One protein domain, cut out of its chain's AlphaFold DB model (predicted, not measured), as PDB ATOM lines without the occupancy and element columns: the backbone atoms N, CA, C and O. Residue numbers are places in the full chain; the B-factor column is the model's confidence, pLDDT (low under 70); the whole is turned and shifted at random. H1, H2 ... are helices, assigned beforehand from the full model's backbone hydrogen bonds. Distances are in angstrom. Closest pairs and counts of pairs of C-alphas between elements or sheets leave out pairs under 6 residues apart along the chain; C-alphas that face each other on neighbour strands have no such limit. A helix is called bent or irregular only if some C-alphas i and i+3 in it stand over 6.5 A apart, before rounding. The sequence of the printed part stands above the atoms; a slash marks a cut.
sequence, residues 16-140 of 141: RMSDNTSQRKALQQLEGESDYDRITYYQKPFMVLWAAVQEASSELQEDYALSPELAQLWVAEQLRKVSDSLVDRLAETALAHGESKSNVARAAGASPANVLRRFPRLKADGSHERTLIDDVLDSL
ATOM      1  N   ARG A  16     -23.835  26.961 -43.492       76.56
ATOM      2  CA  ARG A  16     -23.487  25.546 -43.750       76.56
ATOM      3  C   ARG A  16     -22.234  25.066 -43.014       76.56
ATOM      4  O   ARG A  16     -22.173  23.918 -42.580       76.56
ATOM      5  N   MET A  17     -21.202  25.903 -42.909       75.06
ATOM      6  CA  MET A  17     -19.984  25.542 -42.169       75.06
ATOM      7  C   MET A  17     -20.249  25.420 -40.662       75.06
ATOM      8  O   MET A  17     -19.678  24.541 -40.006       75.06
ATOM      9  N   SER A  18     -21.124  26.274 -40.122       78.50
ATOM     10  CA  SER A  18     -21.589  26.204 -38.734       78.50
ATOM     11  C   SER A  18     -22.336  24.893 -38.466       78.50
ATOM     12  O   SER A  18     -22.013  24.176 -37.512       78.50
ATOM     13  N   ASP A  19     -23.254  24.523 -39.360       83.75
ATOM     14  CA  ASP A  19     -24.037  23.287 -39.256       83.75
ATOM     15  C   ASP A  19     -23.132  22.057 -39.322       83.75
ATOM     16  O   ASP A  19     -23.186  21.185 -38.452       83.75
ATOM     17  N   ASN A  20     -22.195  22.037 -40.276       84.69
ATOM     18  CA  ASN A  20     -21.263  20.926 -40.427       84.69
ATOM     19  C   ASN A  20     -20.378  20.723 -39.187       84.69
ATOM     20  O   ASN A  20     -20.118  19.590 -38.775       84.69
ATOM     21  N   THR A  21     -19.940  21.827 -38.573       86.94
ATOM     22  CA  THR A  21     -19.155  21.809 -37.331       86.94
ATOM     23  C   THR A  21     -19.979  21.275 -36.161       86.94
ATOM     24  O   THR A  21     -19.462  20.510 -35.343       86.94
ATOM     25  N   SER A  22     -21.254  21.650 -36.084       91.62
ATOM     26  CA  SER A  22     -22.170  21.219 -35.024       91.62
ATOM     27  C   SER A  22     -22.490  19.727 -35.130       91.62
ATOM     28  O   SER A  22     -22.323  18.992 -34.159       91.62
ATOM     29  N   GLN A  23     -22.818  19.250 -36.331       91.75
ATOM     30  CA  GLN A  23     -23.032  17.828 -36.614       91.75
ATOM     31  C   GLN A  23     -21.784  16.990 -36.327       91.75
ATOM     32  O   GLN A  23     -21.867  15.926 -35.719       91.75
ATOM     33  N   ARG A  24     -20.599  17.482 -36.710       90.31
ATOM     34  CA  ARG A  24     -19.334  16.799 -36.419       90.31
ATOM     35  C   ARG A  24     -19.131  16.598 -34.918       90.31
ATOM     36  O   ARG A  24     -18.697  15.521 -34.522       90.31
ATOM     37  N   LYS A  25     -19.428  17.614 -34.101       92.62
ATOM     38  CA  LYS A  25     -19.345  17.514 -32.636       92.62
ATOM     39  C   LYS A  25     -20.355  16.512 -32.085       92.62
ATOM     40  O   LYS A  25     -19.979  15.710 -31.241       92.62
ATOM     41  N   ALA A  26     -21.589  16.520 -32.586       94.12
ATOM     42  CA  ALA A  26     -22.613  15.564 -32.170       94.12
ATOM     43  C   ALA A  26     -22.196  14.112 -32.469       94.12
ATOM     44  O   ALA A  26     -22.246  13.261 -31.590       94.12
ATOM     45  N   LEU A  27     -21.677  13.839 -33.671       93.00
ATOM     46  CA  LEU A  27     -21.172  12.507 -34.024       93.00
ATOM     47  C   LEU A  27     -19.994  12.070 -33.133       93.00
ATOM     48  O   LEU A  27     -19.912  10.908 -32.760       93.00
ATOM     49  N   GLN A  28     -19.106  12.994 -32.751       91.31
ATOM     50  CA  GLN A  28     -18.022  12.701 -31.802       91.31
ATOM     51  C   GLN A  28     -18.529  12.421 -30.382       91.31
ATOM     52  O   GLN A  28     -17.916  11.640 -29.662       91.31
ATOM     53  N   GLN A  29     -19.625  13.060 -29.969       93.44
ATOM     54  CA  GLN A  29     -20.260  12.771 -28.684       93.44
ATOM     55  C   GLN A  29     -20.841  11.357 -28.685       93.44
ATOM     56  O   GLN A  29     -20.533  10.607 -27.768       93.44
ATOM     57  N   LEU A  30     -21.555  10.966 -29.749       92.69
ATOM     58  CA  LEU A  30     -22.081   9.604 -29.913       92.69
ATOM     59  C   LEU A  30     -20.972   8.535 -29.876       92.69
ATOM     60  O   LEU A  30     -21.163   7.462 -29.312       92.69
ATOM     61  N   GLU A  31     -19.803   8.817 -30.461       87.75
ATOM     62  CA  GLU A  31     -18.632   7.925 -30.403       87.75
ATOM     63  C   GLU A  31     -18.049   7.783 -28.988       87.75
ATOM     64  O   GLU A  31     -17.444   6.757 -28.682       87.75
ATOM     65  N   GLY A  32     -18.196   8.811 -28.148       90.50
ATOM     66  CA  GLY A  32     -17.674   8.849 -26.781       90.50
ATOM     67  C   GLY A  32     -18.658   8.379 -25.707       90.50
ATOM     68  O   GLY A  32     -18.290   8.351 -24.533       90.50
ATOM     69  N   GLU A  33     -19.893   8.045 -26.082       94.81
ATOM     70  CA  GLU A  33     -20.887   7.492 -25.162       94.81
ATOM     71  C   GLU A  33     -20.481   6.110 -24.640       94.81
ATOM     72  O   GLU A  33     -19.728   5.368 -25.276       94.81
ATOM     73  N   SER A  34     -21.006   5.748 -23.465       94.94
ATOM     74  CA  SER A  34     -20.796   4.417 -22.903       94.94
ATOM     75  C   SER A  34     -21.437   3.343 -23.788       94.94
ATOM     76  O   SER A  34     -22.430   3.594 -24.474       94.94
ATOM     77  N   ASP A  35     -20.918   2.114 -23.743       91.62
ATOM     78  CA  ASP A  35     -21.516   1.002 -24.494       91.62
ATOM     79  C   ASP A  35     -22.986   0.774 -24.111       91.62
ATOM     80  O   ASP A  35     -23.802   0.438 -24.966       91.62
ATOM     81  N   TYR A  36     -23.345   1.011 -22.845       92.88
ATOM     82  CA  TYR A  36     -24.720   0.896 -22.362       92.88
ATOM     83  C   TYR A  36     -25.664   1.900 -23.045       92.88
ATOM     84  O   TYR A  36     -26.734   1.524 -23.534       92.88
ATOM     85  N   ASP A  37     -25.251   3.166 -23.132       93.88
ATOM     86  CA  ASP A  37     -26.051   4.213 -23.774       93.88
ATOM     87  C   ASP A  37     -26.167   3.952 -25.280       93.88
ATOM     88  O   ASP A  37     -27.266   3.970 -25.838       93.88
ATOM     89  N   ARG A  38     -25.060   3.551 -25.922       91.06
ATOM     90  CA  ARG A  38     -25.042   3.217 -27.351       91.06
ATOM     91  C   ARG A  38     -25.951   2.039 -27.690       91.06
ATOM     92  O   ARG A  38     -26.685   2.111 -28.677       91.06
ATOM     93  N   ILE A  39     -25.948   0.983 -26.868       92.75
ATOM     94  CA  ILE A  39     -26.834  -0.181 -27.035       92.75
ATOM     95  C   ILE A  39     -28.302   0.240 -27.039       92.75
ATOM     96  O   ILE A  39     -29.091  -0.295 -27.820       92.75
ATOM     97  N   THR A  40     -28.671   1.231 -26.230       93.88
ATOM     98  CA  THR A  40     -30.059   1.691 -26.117       93.88
ATOM     99  C   THR A  40     -30.617   2.203 -27.452       93.88
ATOM    100  O   THR A  40     -31.801   1.991 -27.729       93.88
ATOM    101  N   TYR A  41     -29.788   2.787 -28.330       92.50
ATOM    102  CA  TYR A  41     -30.236   3.265 -29.648       92.50
ATOM    103  C   TYR A  41     -30.700   2.148 -30.586       92.50
ATOM    104  O   TYR A  41     -31.606   2.364 -31.390       92.50
ATOM    105  N   TYR A  42     -30.106   0.955 -30.496       93.31
ATOM    106  CA  TYR A  42     -30.420  -0.165 -31.387       93.31
ATOM    107  C   TYR A  42     -31.064  -1.363 -30.683       93.31
ATOM    108  O   TYR A  42     -31.492  -2.292 -31.360       93.31
ATOM    109  N   GLN A  43     -31.232  -1.332 -29.358       94.19
ATOM    110  CA  GLN A  43     -31.860  -2.416 -28.596       94.19
ATOM    111  C   GLN A  43     -33.305  -2.687 -29.040       94.19
ATOM    112  O   GLN A  43     -33.640  -3.817 -29.394       94.19
ATOM    113  N   LYS A  44     -34.172  -1.664 -29.034       92.75
ATOM    114  CA  LYS A  44     -35.578  -1.823 -29.449       92.75
ATOM    115  C   LYS A  44     -35.702  -2.221 -30.928       92.75
ATOM    116  O   LYS A  44     -36.418  -3.182 -31.196       92.75
ATOM    117  N   PRO A  45     -34.996  -1.566 -31.874       94.25
ATOM    118  CA  PRO A  45     -34.958  -2.024 -33.263       94.25
ATOM    119  C   PRO A  45     -34.501  -3.479 -33.410       94.25
ATOM    120  O   PRO A  45     -35.115  -4.241 -34.151       94.25
ATOM    121  N   PHE A  46     -33.470  -3.892 -32.667       95.12
ATOM    122  CA  PHE A  46     -32.957  -5.257 -32.730       95.12
ATOM    123  C   PHE A  46     -33.973  -6.287 -32.237       95.12
ATOM    124  O   PHE A  46     -34.091  -7.344 -32.841       95.12
ATOM    125  N   MET A  47     -34.743  -5.991 -31.187       96.81
ATOM    126  CA  MET A  47     -35.802  -6.901 -30.735       96.81
ATOM    127  C   MET A  47     -36.842  -7.167 -31.829       96.81
ATOM    128  O   MET A  47     -37.270  -8.307 -32.000       96.81
ATOM    129  N   VAL A  48     -37.227  -6.131 -32.580       96.00
ATOM    130  CA  VAL A  48     -38.164  -6.264 -33.705       96.00
ATOM    131  C   VAL A  48     -37.535  -7.074 -34.837       96.00
ATOM    132  O   VAL A  48     -38.155  -8.008 -35.337       96.00
ATOM    133  N   LEU A  49     -36.284  -6.764 -35.194       95.56
ATOM    134  CA  LEU A  49     -35.529  -7.519 -36.194       95.56
ATOM    135  C   LEU A  49     -35.423  -9.000 -35.816       95.56
ATOM    136  O   LEU A  49     -35.632  -9.871 -36.653       95.56
ATOM    137  N   TRP A  50     -35.121  -9.289 -34.552       96.94
ATOM    138  CA  TRP A  50     -34.998 -10.649 -34.049       96.94
ATOM    139  C   TRP A  50     -36.316 -11.414 -34.165       96.94
ATOM    140  O   TRP A  50     -36.313 -12.549 -34.634       96.94
ATOM    141  N   ALA A  51     -37.442 -10.790 -33.812       97.56
ATOM    142  CA  ALA A  51     -38.759 -11.393 -33.995       97.56
ATOM    143  C   ALA A  51     -39.057 -11.687 -35.474       97.56
ATOM    144  O   ALA A  51     -39.497 -12.787 -35.794       97.56
ATOM    145  N   ALA A  52     -38.741 -10.754 -36.378       95.62
ATOM    146  CA  ALA A  52     -38.909 -10.958 -37.817       95.62
ATOM    147  C   ALA A  52     -38.042 -12.109 -38.357       95.62
ATOM    148  O   ALA A  52     -38.501 -12.880 -39.198       95.62
ATOM    149  N   VAL A  53     -36.812 -12.268 -37.848       97.75
ATOM    150  CA  VAL A  53     -35.955 -13.416 -38.187       97.75
ATOM    151  C   VAL A  53     -36.617 -14.721 -37.761       97.75
ATOM    152  O   VAL A  53     -36.634 -15.659 -38.549       97.75
ATOM    153  N   GLN A  54     -37.153 -14.795 -36.541       97.31
ATOM    154  CA  GLN A  54     -37.801 -16.015 -36.049       97.31
ATOM    155  C   GLN A  54     -39.021 -16.394 -36.889       97.31
ATOM    156  O   GLN A  54     -39.122 -17.550 -37.293       97.31
ATOM    157  N   GLU A  55     -39.881 -15.422 -37.197       97.31
ATOM    158  CA  GLU A  55     -41.088 -15.633 -37.999       97.31
ATOM    159  C   GLU A  55     -40.748 -16.190 -39.387       97.31
ATOM    160  O   GLU A  55     -41.104 -17.320 -39.714       97.31
ATOM    161  N   ALA A  56     -39.947 -15.456 -40.168       97.12
ATOM    162  CA  ALA A  56     -39.586 -15.865 -41.525       97.12
ATOM    163  C   ALA A  56     -38.787 -17.180 -41.550       97.12
ATOM    164  O   ALA A  56     -38.884 -17.968 -42.488       97.12
ATOM    165  N   SER A  57     -37.993 -17.456 -40.510       98.00
ATOM    166  CA  SER A  57     -37.266 -18.726 -40.418       98.00
ATOM    167  C   SER A  57     -38.190 -19.907 -40.149       98.00
ATOM    168  O   SER A  57     -37.836 -21.024 -40.518       98.00
ATOM    169  N   SER A  58     -39.330 -19.702 -39.481       97.69
ATOM    170  CA  SER A  58     -40.320 -20.760 -39.253       97.69
ATOM    171  C   SER A  58     -40.936 -21.210 -40.574       97.69
ATOM    172  O   SER A  58     -40.938 -22.403 -40.862       97.69
ATOM    173  N   GLU A  59     -41.336 -20.261 -41.426       96.38
ATOM    174  CA  GLU A  59     -41.864 -20.545 -42.769       96.38
ATOM    175  C   GLU A  59     -40.856 -21.347 -43.609       96.38
ATOM    176  O   GLU A  59     -41.185 -22.386 -44.178       96.38
ATOM    177  N   LEU A  60     -39.577 -20.944 -43.610       96.62
ATOM    178  CA  LEU A  60     -38.543 -21.657 -44.371       96.62
ATOM    179  C   LEU A  60     -38.263 -23.077 -43.861       96.62
ATOM    180  O   LEU A  60     -37.865 -23.943 -44.645       96.62
ATOM    181  N   GLN A  61     -38.416 -23.326 -42.560       96.81
ATOM    182  CA  GLN A  61     -38.281 -24.676 -42.010       96.81
ATOM    183  C   GLN A  61     -39.392 -25.584 -42.532       96.81
ATOM    184  O   GLN A  61     -39.113 -26.719 -42.919       96.81
ATOM    185  N   GLU A  62     -40.625 -25.082 -42.568       95.12
ATOM    186  CA  GLU A  62     -41.792 -25.830 -43.035       95.12
ATOM    187  C   GLU A  62     -41.727 -26.095 -44.544       95.12
ATOM    188  O   GLU A  62     -41.880 -27.240 -44.974       95.12
ATOM    189  N   ASP A  63     -41.407 -25.071 -45.336       97.00
ATOM    190  CA  ASP A  63     -41.429 -25.149 -46.799       97.00
ATOM    191  C   ASP A  63     -40.245 -25.925 -47.390       97.00
ATOM    192  O   ASP A  63     -40.376 -26.602 -48.414       97.00
ATOM    193  N   TYR A  64     -39.072 -25.835 -46.757       96.31
ATOM    194  CA  TYR A  64     -37.821 -26.362 -47.313       96.31
ATOM    195  C   TYR A  64     -37.170 -27.452 -46.460       96.31
ATOM    196  O   TYR A  64     -36.082 -27.920 -46.807       96.31
ATOM    197  N   ALA A  65     -37.807 -27.868 -45.358       95.69
ATOM    198  CA  ALA A  65     -37.263 -28.837 -44.403       95.69
ATOM    199  C   ALA A  65     -35.845 -28.473 -43.908       95.69
ATOM    200  O   ALA A  65     -35.013 -29.349 -43.646       95.69
ATOM    201  N   LEU A  66     -35.547 -27.171 -43.812       96.50
ATOM    202  CA  LEU A  66     -34.281 -26.681 -43.271       96.50
ATOM    203  C   LEU A  66     -34.213 -26.923 -41.762       96.50
ATOM    204  O   LEU A  66     -35.228 -26.907 -41.070       96.50
ATOM    205  N   SER A  67     -32.997 -27.094 -41.234       97.81
ATOM    206  CA  SER A  67     -32.819 -27.034 -39.781       97.81
ATOM    207  C   SER A  67     -33.096 -25.608 -39.279       97.81
ATOM    208  O   SER A  67     -32.857 -24.647 -40.026       97.81
ATOM    209  N   PRO A  68     -33.538 -25.445 -38.018       97.31
ATOM    210  CA  PRO A  68     -33.780 -24.127 -37.435       97.31
ATOM    211  C   PRO A  68     -32.576 -23.183 -37.566       97.31
ATOM    212  O   PRO A  68     -32.727 -22.015 -37.919       97.31
ATOM    213  N   GLU A  69     -31.365 -23.697 -37.353       97.56
ATOM    214  CA  GLU A  69     -30.125 -22.917 -37.395       97.56
ATOM    215  C   GLU A  69     -29.806 -22.423 -38.808       97.56
ATOM    216  O   GLU A  69     -29.367 -21.286 -38.984       97.56
ATOM    217  N   LEU A  70     -30.028 -23.263 -39.827       98.00
ATOM    218  CA  LEU A  70     -29.773 -22.891 -41.218       98.00
ATOM    219  C   LEU A  70     -30.814 -21.902 -41.743       98.00
ATOM    220  O   LEU A  70     -30.440 -20.969 -42.453       98.00
ATOM    221  N   ALA A  71     -32.085 -22.065 -41.369       98.31
ATOM    222  CA  ALA A  71     -33.138 -21.116 -41.718       98.31
ATOM    223  C   ALA A  71     -32.857 -19.733 -41.110       98.31
ATOM    224  O   ALA A  71     -32.781 -18.743 -41.839       98.31
ATOM    225  N   GLN A  72     -32.574 -19.679 -39.803       98.06
ATOM    226  CA  GLN A  72     -32.226 -18.435 -39.106       98.06
ATOM    227  C   GLN A  72     -30.991 -17.758 -39.692       98.06
ATOM    228  O   GLN A  72     -31.009 -16.548 -39.927       98.06
ATOM    229  N   LEU A  73     -29.928 -18.519 -39.965       98.00
ATOM    230  CA  LEU A  73     -28.719 -17.984 -40.585       98.00
ATOM    231  C   LEU A  73     -29.012 -17.392 -41.967       98.00
ATOM    232  O   LEU A  73     -28.540 -16.298 -42.282       98.00
ATOM    233  N   TRP A  74     -29.783 -18.099 -42.791       98.06
ATOM    234  CA  TRP A  74     -30.087 -17.652 -44.146       98.06
ATOM    235  C   TRP A  74     -30.937 -16.375 -44.158       98.06
ATOM    236  O   TRP A  74     -30.613 -15.447 -44.908       98.06
ATOM    237  N   VAL A  75     -31.968 -16.297 -43.306       98.00
ATOM    238  CA  VAL A  75     -32.821 -15.103 -43.157       98.00
ATOM    239  C   VAL A  75     -32.006 -13.924 -42.637       98.00
ATOM    240  O   VAL A  75     -32.044 -12.840 -43.222       98.00
ATOM    241  N   ALA A  76     -31.216 -14.134 -41.581       97.62
ATOM    242  CA  ALA A  76     -30.358 -13.096 -41.021       97.62
ATOM    243  C   ALA A  76     -29.357 -12.559 -42.060       97.62
ATOM    244  O   ALA A  76     -29.128 -11.352 -42.127       97.62
ATOM    245  N   GLU A  77     -28.805 -13.423 -42.913       97.31
ATOM    246  CA  GLU A  77     -27.904 -13.018 -43.992       97.31
ATOM    247  C   GLU A  77     -28.613 -12.193 -45.079       97.31
ATOM    248  O   GLU A  77     -28.043 -11.212 -45.561       97.31
ATOM    249  N   GLN A  78     -29.856 -12.522 -45.452       96.44
ATOM    250  CA  GLN A  78     -30.600 -11.692 -46.409       96.44
ATOM    251  C   GLN A  78     -30.915 -10.319 -45.806       96.44
ATOM    252  O   GLN A  78     -30.676  -9.296 -46.450       96.44
ATOM    253  N   LEU A  79     -31.348 -10.274 -44.543       95.81
ATOM    254  CA  LEU A  79     -31.594  -9.018 -43.830       95.81
ATOM    255  C   LEU A  79     -30.320  -8.186 -43.669       95.81
ATOM    256  O   LEU A  79     -30.378  -6.962 -43.798       95.81
ATOM    257  N   ARG A  80     -29.161  -8.821 -43.453       95.31
ATOM    258  CA  ARG A  80     -27.863  -8.134 -43.444       95.31
ATOM    259  C   ARG A  80     -27.586  -7.469 -44.790       95.31
ATOM    260  O   ARG A  80     -27.247  -6.293 -44.803       95.31
ATOM    261  N   LYS A  81     -27.768  -8.177 -45.910       93.62
ATOM    262  CA  LYS A  81     -27.556  -7.615 -47.258       93.62
ATOM    263  C   LYS A  81     -28.497  -6.446 -47.557       93.62
ATOM    264  O   LYS A  81     -28.048  -5.429 -48.080       93.62
ATOM    265  N   VAL A  82     -29.776  -6.568 -47.194       94.44
ATOM    266  CA  VAL A  82     -30.753  -5.475 -47.335       94.44
ATOM    267  C   VAL A  82     -30.334  -4.281 -46.475       94.44
ATOM    268  O   VAL A  82     -30.262  -3.161 -46.977       94.44
ATOM    269  N   SER A  83     -29.960  -4.517 -45.216       93.62
ATOM    270  CA  SER A  83     -29.496  -3.470 -44.295       93.62
ATOM    271  C   SER A  83     -28.216  -2.788 -44.782       93.62
ATOM    272  O   SER A  83     -28.109  -1.568 -44.704       93.62
ATOM    273  N   ASP A  84     -27.262  -3.541 -45.330       91.25
ATOM    274  CA  ASP A  84     -26.051  -2.985 -45.936       91.25
ATOM    275  C   ASP A  84     -26.402  -2.053 -47.104       91.25
ATOM    276  O   ASP A  84     -25.912  -0.925 -47.157       91.25
ATOM    277  N   SER A  85     -27.315  -2.473 -47.986       91.44
ATOM    278  CA  SER A  85     -27.770  -1.626 -49.095       91.44
ATOM    279  C   SER A  85     -28.574  -0.401 -48.637       91.44
ATOM    280  O   SER A  85     -28.461   0.666 -49.238       91.44
ATOM    281  N   LEU A  86     -29.321  -0.503 -47.530       93.12
ATOM    282  CA  LEU A  86     -29.986   0.637 -46.895       93.12
ATOM    283  C   LEU A  86     -28.960   1.666 -46.404       93.12
ATOM    284  O   LEU A  86     -29.134   2.860 -46.644       93.12
ATOM    285  N   VAL A  87     -27.885   1.226 -45.745       93.00
ATOM    286  CA  VAL A  87     -26.814   2.124 -45.280       93.00
ATOM    287  C   VAL A  87     -26.148   2.831 -46.462       93.00
ATOM    288  O   VAL A  87     -25.906   4.038 -46.386       93.00
ATOM    289  N   ASP A  88     -25.912   2.124 -47.570       89.44
ATOM    290  CA  ASP A  88     -25.365   2.713 -48.797       89.44
ATOM    291  C   ASP A  88     -26.306   3.786 -49.382       89.44
ATOM    292  O   ASP A  88     -25.879   4.917 -49.639       89.44
ATOM    293  N   ARG A  89     -27.608   3.487 -49.494       89.62
ATOM    294  CA  ARG A  89     -28.629   4.435 -49.977       89.62
ATOM    295  C   ARG A  89     -28.775   5.660 -49.066       89.62
ATOM    296  O   ARG A  89     -28.940   6.784 -49.549       89.62
ATOM    297  N   LEU A  90     -28.694   5.482 -47.747       93.19
ATOM    298  CA  LEU A  90     -28.735   6.590 -46.786       93.19
ATOM    299  C   LEU A  90     -27.491   7.481 -46.887       93.19
ATOM    300  O   LEU A  90     -27.610   8.703 -46.797       93.19
ATOM    301  N   ALA A  91     -26.312   6.902 -47.127       91.75
ATOM    302  CA  ALA A  91     -25.083   7.663 -47.350       91.75
ATOM    303  C   ALA A  91     -25.152   8.510 -48.635       91.75
ATOM    304  O   ALA A  91     -24.743   9.676 -48.630       91.75
ATOM    305  N   GLU A  92     -25.704   7.957 -49.718       89.19
ATOM    306  CA  GLU A  92     -25.982   8.687 -50.964       89.19
ATOM    307  C   GLU A  92     -26.966   9.838 -50.735       89.19
ATOM    308  O   GLU A  92     -26.690  10.980 -51.108       89.19
ATOM    309  N   THR A  93     -28.077   9.555 -50.051       90.88
ATOM    310  CA  THR A  93     -29.115  10.546 -49.735       90.88
ATOM    311  C   THR A  93     -28.556  11.693 -48.894       90.88
ATOM    312  O   THR A  93     -28.810  12.862 -49.186       90.88
ATOM    313  N   ALA A  94     -27.746  11.386 -47.878       91.88
ATOM    314  CA  ALA A  94     -27.100  12.392 -47.042       91.88
ATOM    315  C   ALA A  94     -26.220  13.341 -47.877       91.88
ATOM    316  O   ALA A  94     -26.323  14.563 -47.749       91.88
ATOM    317  N   LEU A  95     -25.395  12.802 -48.781       88.50
ATOM    318  CA  LEU A  95     -24.559  13.621 -49.665       88.50
ATOM    319  C   LEU A  95     -25.377  14.452 -50.651       88.50
ATOM    320  O   LEU A  95     -25.046  15.618 -50.869       88.50
ATOM    321  N   ALA A  96     -26.446  13.888 -51.216       87.69
ATOM    322  CA  ALA A  96     -27.353  14.612 -52.102       87.69
ATOM    323  C   ALA A  96     -28.017  15.807 -51.392       87.69
ATOM    324  O   ALA A  96     -28.173  16.874 -51.985       87.69
ATOM    325  N   HIS A  97     -28.318  15.672 -50.097       89.94
ATOM    326  CA  HIS A  97     -28.831  16.755 -49.253       89.94
ATOM    327  C   HIS A  97     -27.754  17.727 -48.741       89.94
ATOM    328  O   HIS A  97     -28.064  18.692 -48.045       89.94
ATOM    329  N   GLY A  98     -26.495  17.545 -49.144       88.06
ATOM    330  CA  GLY A  98     -25.414  18.488 -48.874       88.06
ATOM    331  C   GLY A  98     -24.606  18.205 -47.610       88.06
ATOM    332  O   GLY A  98     -23.813  19.070 -47.222       88.06
ATOM    333  N   GLU A  99     -24.755  17.024 -47.001       90.38
ATOM    334  CA  GLU A  99     -23.874  16.573 -45.923       90.38
ATOM    335  C   GLU A  99     -22.422  16.447 -46.397       90.38
ATOM    336  O   GLU A  99     -22.136  16.187 -47.568       90.38
ATOM    337  N   SER A 100     -21.457  16.624 -45.490       89.06
ATOM    338  CA  SER A 100     -20.046  16.473 -45.860       89.06
ATOM    339  C   SER A 100     -19.628  15.003 -45.882       89.06
ATOM    340  O   SER A 100     -19.998  14.218 -45.009       89.06
ATOM    341  N   LYS A 101     -18.738  14.633 -46.817       88.19
ATOM    342  CA  LYS A 101     -18.142  13.281 -46.880       88.19
ATOM    343  C   LYS A 101     -17.518  12.847 -45.551       88.19
ATOM    344  O   LYS A 101     -17.550  11.669 -45.218       88.19
ATOM    345  N   SER A 102     -16.959  13.787 -44.781       88.31
ATOM    346  CA  SER A 102     -16.394  13.477 -43.465       88.31
ATOM    347  C   SER A 102     -17.459  13.160 -42.418       88.31
ATOM    348  O   SER A 102     -17.173  12.340 -41.548       88.31
ATOM    349  N   ASN A 103     -18.623  13.811 -42.453       90.88
ATOM    350  CA  ASN A 103     -19.716  13.511 -41.529       90.88
ATOM    351  C   ASN A 103     -20.368  12.180 -41.895       90.88
ATOM    352  O   ASN A 103     -20.542  11.348 -41.014       90.88
ATOM    353  N   VAL A 104     -20.593  11.928 -43.188       91.81
ATOM    354  CA  VAL A 104     -21.107  10.640 -43.684       91.81
ATOM    355  C   VAL A 104     -20.173   9.486 -43.317       91.81
ATOM    356  O   VAL A 104     -20.623   8.482 -42.778       91.81
ATOM    357  N   ALA A 105     -18.859   9.641 -43.524       89.50
ATOM    358  CA  ALA A 105     -17.886   8.627 -43.124       89.50
ATOM    359  C   ALA A 105     -17.952   8.338 -41.618       89.50
ATOM    360  O   ALA A 105     -18.027   7.179 -41.220       89.50
ATOM    361  N   ARG A 106     -17.991   9.394 -40.794       90.00
ATOM    362  CA  ARG A 106     -18.061   9.277 -39.335       90.00
ATOM    363  C   ARG A 106     -19.345   8.585 -38.877       90.00
ATOM    364  O   ARG A 106     -19.271   7.642 -38.102       90.00
ATOM    365  N   ALA A 107     -20.495   8.996 -39.408       91.81
ATOM    366  CA  ALA A 107     -21.782   8.372 -39.110       91.81
ATOM    367  C   ALA A 107     -21.801   6.874 -39.468       91.81
ATOM    368  O   ALA A 107     -22.393   6.075 -38.753       91.81
ATOM    369  N   ALA A 108     -21.100   6.484 -40.535       89.94
ATOM    370  CA  ALA A 108     -20.972   5.094 -40.963       89.94
ATOM    371  C   ALA A 108     -19.852   4.305 -40.251       89.94
ATOM    372  O   ALA A 108     -19.551   3.181 -40.658       89.94
ATOM    373  N   GLY A 109     -19.170   4.884 -39.256       85.88
ATOM    374  CA  GLY A 109     -18.012   4.257 -38.607       85.88
ATOM    375  C   GLY A 109     -16.831   3.998 -39.558       85.88
ATOM    376  O   GLY A 109     -15.963   3.172 -39.280       85.88
ATOM    377  N   ALA A 110     -16.792   4.679 -40.704       81.56
ATOM    378  CA  ALA A 110     -15.734   4.582 -41.696       81.56
ATOM    379  C   ALA A 110     -14.751   5.751 -41.552       81.56
ATOM    380  O   ALA A 110     -15.121   6.888 -41.251       81.56
ATOM    381  N   SER A 111     -13.470   5.518 -41.845       72.62
ATOM    382  CA  SER A 111     -12.539   6.643 -41.961       72.62
ATOM    383  C   SER A 111     -12.873   7.478 -43.211       72.62
ATOM    384  O   SER A 111     -13.247   6.905 -44.240       72.62
ATOM    385  N   PRO A 112     -12.693   8.814 -43.194       65.75
ATOM    386  CA  PRO A 112     -12.935   9.653 -44.373       65.75
ATOM    387  C   PRO A 112     -12.137   9.220 -45.611       65.75
ATOM    388  O   PRO A 112     -12.618   9.358 -46.731       65.75
ATOM    389  N   ALA A 113     -10.947   8.642 -45.417       70.56
ATOM    390  CA  ALA A 113     -10.127   8.081 -46.493       70.56
ATOM    391  C   ALA A 113     -10.693   6.765 -47.069       70.56
ATOM    392  O   ALA A 113     -10.450   6.445 -48.228       70.56
ATOM    393  N   ASN A 114     -11.477   6.018 -46.284       78.88
ATOM    394  CA  ASN A 114     -12.104   4.758 -46.686       78.88
ATOM    395  C   ASN A 114     -13.564   4.911 -47.122       78.88
ATOM    396  O   ASN A 114     -14.164   3.922 -47.537       78.88
ATOM    397  N   VAL A 115     -14.146   6.114 -47.066       77.81
ATOM    398  CA  VAL A 115     -15.569   6.324 -47.380       77.81
ATOM    399  C   VAL A 115     -15.911   5.881 -48.803       77.81
ATOM    400  O   VAL A 115     -16.892   5.184 -49.001       77.81
ATOM    401  N   LEU A 116     -15.046   6.160 -49.785       79.06
ATOM    402  CA  LEU A 116     -15.244   5.733 -51.179       79.06
ATOM    403  C   LEU A 116     -14.980   4.236 -51.402       79.06
ATOM    404  O   LEU A 116     -15.336   3.697 -52.447       79.06
ATOM    405  N   ARG A 117     -14.316   3.567 -50.450       78.56
ATOM    406  CA  ARG A 117     -14.167   2.106 -50.437       78.56
ATOM    407  C   ARG A 117     -15.401   1.447 -49.822       78.56
ATOM    408  O   ARG A 117     -15.833   0.426 -50.338       78.56
ATOM    409  N   ARG A 118     -15.944   2.017 -48.738       78.81
ATOM    410  CA  ARG A 118     -17.175   1.537 -48.086       78.81
ATOM    411  C   ARG A 118     -18.411   1.798 -48.942       78.81
ATOM    412  O   ARG A 118     -19.278   0.941 -48.985       78.81
ATOM    413  N   PHE A 119     -18.427   2.929 -49.642       82.19
ATOM    414  CA  PHE A 119     -19.514   3.371 -50.505       82.19
ATOM    415  C   PHE A 119     -18.992   3.641 -51.928       82.19
ATOM    416  O   PHE A 119     -18.757   4.795 -52.307       82.19
ATOM    417  N   PRO A 120     -18.761   2.589 -52.738       75.06
ATOM    418  CA  PRO A 120     -18.255   2.728 -54.104       75.06
ATOM    419  C   PRO A 120     -19.120   3.622 -54.998       75.06
ATOM    420  O   PRO A 120     -18.585   4.285 -55.886       75.06
ATOM    421  N   ARG A 121     -20.430   3.679 -54.731       75.75
ATOM    422  CA  ARG A 121     -21.419   4.468 -55.480       75.75
ATOM    423  C   ARG A 121     -21.279   5.981 -55.282       75.75
ATOM    424  O   ARG A 121     -21.729   6.748 -56.117       75.75
ATOM    425  N   LEU A 122     -20.543   6.429 -54.259       78.12
ATOM    426  CA  LEU A 122     -20.217   7.851 -54.060       78.12
ATOM    427  C   LEU A 122     -19.092   8.361 -54.979       78.12
ATOM    428  O   LEU A 122     -18.698   9.531 -54.895       78.12
ATOM    429  N   LYS A 123     -18.496   7.485 -55.796       78.12
ATOM    430  CA  LYS A 123     -17.520   7.874 -56.818       78.12
ATOM    431  C   LYS A 123     -18.250   8.536 -57.987       78.12
ATOM    432  O   LYS A 123     -19.354   8.135 -58.324       78.12
ATOM    433  N   ALA A 124     -17.603   9.512 -58.627       67.56
ATOM    434  CA  ALA A 124     -18.180  10.248 -59.757       67.56
ATOM    435  C   ALA A 124     -18.630   9.331 -60.913       67.56
ATOM    436  O   ALA A 124     -19.626   9.629 -61.561       67.56
ATOM    437  N   ASP A 125     -17.951   8.192 -61.092       67.25
ATOM    438  CA  ASP A 125     -18.239   7.195 -62.130       67.25
ATOM    439  C   ASP A 125     -18.901   5.917 -61.568       67.25
ATOM    440  O   ASP A 125     -18.842   4.853 -62.183       67.25
ATOM    441  N   GLY A 126     -19.460   5.966 -60.353       61.38
ATOM    442  CA  GLY A 126     -20.118   4.812 -59.737       61.38
ATOM    443  C   GLY A 126     -21.388   4.410 -60.493       61.38
ATOM    444  O   GLY A 126     -22.188   5.271 -60.869       61.38
ATOM    445  N   SER A 127     -21.607   3.106 -60.701       64.94
ATOM    446  CA  SER A 127     -22.880   2.631 -61.245       64.94
ATOM    447  C   SER A 127     -24.000   2.890 -60.230       64.94
ATOM    448  O   SER A 127     -23.969   2.435 -59.085       64.94
ATOM    449  N   HIS A 128     -25.008   3.649 -60.654       68.44
ATOM    450  CA  HIS A 128     -26.228   3.896 -59.880       68.44
ATOM    451  C   HIS A 128     -27.281   2.822 -60.202       68.44
ATOM    452  O   HIS A 128     -28.456   3.115 -60.390       68.44
ATOM    453  N   GLU A 129     -26.839   1.567 -60.325       72.38
ATOM    454  CA  GLU A 129     -27.718   0.414 -60.546       72.38
ATOM    455  C   GLU A 129     -28.627   0.189 -59.338       72.38
ATOM    456  O   GLU A 129     -28.259   0.560 -58.222       72.38
ATOM    457  N   ARG A 130     -29.801  -0.414 -59.556       79.38
ATOM    458  CA  ARG A 130     -30.729  -0.744 -58.467       79.38
ATOM    459  C   ARG A 130     -30.041  -1.586 -57.393       79.38
ATOM    460  O   ARG A 130     -29.229  -2.461 -57.692       79.38
ATOM    461  N   THR A 131     -30.383  -1.305 -56.147       84.88
ATOM    462  CA  THR A 131     -29.897  -2.011 -54.963       84.88
ATOM    463  C   THR A 131     -30.989  -2.891 -54.367       84.88
ATOM    464  O   THR A 131     -32.170  -2.667 -54.604       84.88
ATOM    465  N   LEU A 132     -30.601  -3.864 -53.536       87.19
ATOM    466  CA  LEU A 132     -31.554  -4.766 -52.879       87.19
ATOM    467  C   LEU A 132     -32.608  -4.020 -52.050       87.19
ATOM    468  O   LEU A 132     -33.750  -4.458 -51.988       87.19
ATOM    469  N   ILE A 133     -32.247  -2.897 -51.421       92.06
ATOM    470  CA  ILE A 133     -33.215  -2.070 -50.693       92.06
ATOM    471  C   ILE A 133     -34.243  -1.424 -51.627       92.06
ATOM    472  O   ILE A 133     -35.378  -1.238 -51.209       92.06
ATOM    473  N   ASP A 134     -33.883  -1.110 -52.875       89.75
ATOM    474  CA  ASP A 134     -34.840  -0.576 -53.850       89.75
ATOM    475  C   ASP A 134     -35.894  -1.638 -54.180       89.75
ATOM    476  O   ASP A 134     -37.084  -1.362 -54.080       89.75
ATOM    477  N   ASP A 135     -35.463  -2.873 -54.445       91.56
ATOM    478  CA  ASP A 135     -36.374  -3.984 -54.742       91.56
ATOM    479  C   ASP A 135     -37.279  -4.334 -53.543       91.56
ATOM    480  O   ASP A 135     -38.457  -4.648 -53.714       91.56
ATOM    481  N   VAL A 136     -36.750  -4.258 -52.315       91.62
ATOM    482  CA  VAL A 136     -37.544  -4.471 -51.093       91.62
ATOM    483  C   VAL A 136     -38.574  -3.363 -50.904       91.62
ATOM    484  O   VAL A 136     -39.718  -3.670 -50.584       91.62
ATOM    485  N   LEU A 137     -38.204  -2.094 -51.087       89.31
ATOM    486  CA  LEU A 137     -39.150  -0.987 -50.932       89.31
ATOM    487  C   LEU A 137     -40.249  -1.028 -52.000       89.31
ATOM    488  O   LEU A 137     -41.410  -0.863 -51.639       89.31
ATOM    489  N   ASP A 138     -39.911  -1.350 -53.252       91.81
ATOM    490  CA  ASP A 138     -40.886  -1.545 -54.338       91.81
ATOM    491  C   ASP A 138     -41.896  -2.665 -54.000       91.81
ATOM    492  O   ASP A 138     -43.049  -2.610 -54.415       91.81
ATOM    493  N   SER A 139     -41.488  -3.687 -53.235       91.50
ATOM    494  CA  SER A 139     -42.372  -4.795 -52.832       91.50
ATOM    495  C   SER A 139     -43.373  -4.448 -51.722       91.50
ATOM    496  O   SER A 139     -44.282  -5.234 -51.454       91.50
ATOM    497  N   LEU A 140     -43.186  -3.307 -51.050       88.44
ATOM    498  CA  LEU A 140     -44.034  -2.838 -49.949       88.44
ATOM    499  C   LEU A 140     -45.090  -1.812 -50.396       88.44
ATOM    500  O   LEU A 140     -45.950  -1.458 -49.584       88.44
TER     501      LEU A 140
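This is residues 16 to 140 of the 141 residues of an uncharacterized protein of Bifidobacterium catenulatum subsp. kashiwanohense JCM 15439 = DSM 21854 (UniProt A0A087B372). Two long helices, H2 and H3, meet near one end as a V, and H1 turns back from the other end of H2 towards H4, beside the far part of H3, making a loose, open triangular frame. The small H6 crosses H3, and the short H5 sits by H4. The 125 printed residues include six named helices, H1 to H6 in chain order, and no named strand: all helix. The whole is loose, with a radius of gyration of the C-alphas of 17.9 A and spans of 56 by 40 by 25 A.

H2, residues 35 to 64, spans 39.2 A from C-alpha 35 at (-21.516, 1.002, -24.494). It is irregular, C-alphas 41 and 44 being 7.4 A apart, with a kink of 52 degrees near residue 42. H3, residues 68 to 96, spans 41.9 A, and H1, residues 16 to 32, spans 24.5 A from (-23.487, 25.546, -43.750). H4 is residues 101 to 107, H5 115 to 118 and H6 132 to 138, ending at (-40.886, -1.545, -54.338).

H2 touches H3 with residues 53 to 61 alone, closest C-alphas Ser 57 and Ala 71 at 4.9 A, at a steep tilt of 51 degrees, opposite ways. H6 touches H3 about perpendicular, at 83 degrees, closest C-alphas Val 82 and Ile 133 at 5.4 A. H3 and H4 form a helical hairpin, closest C-alphas Ala 91 and Val 104 at 6.2 A. H1 touches H4, closest C-alphas Arg 24 and Asn 103 at 6.1 A, at a shallow tilt of 30 degrees, the same way. H4 and H5 only just touch, with 3 pairs of C-alphas within 8 A, the closest being Ala 105 and Val 115 at 5.4 A. H1 and H3 are apart. Every O i to N i+4 pair is within hydrogen-bond range in H1, H3, H4 and H6, and 22 of 26 in H2; H5 is too short for such a pair.

The farthest C-alphas, Ser 18 and Ala 65, are 57.5 A apart. The printed part has no cut. The link from H5 to H6, 13 residues, is long. Residues 112 and 124 to 128 have pLDDT under 70.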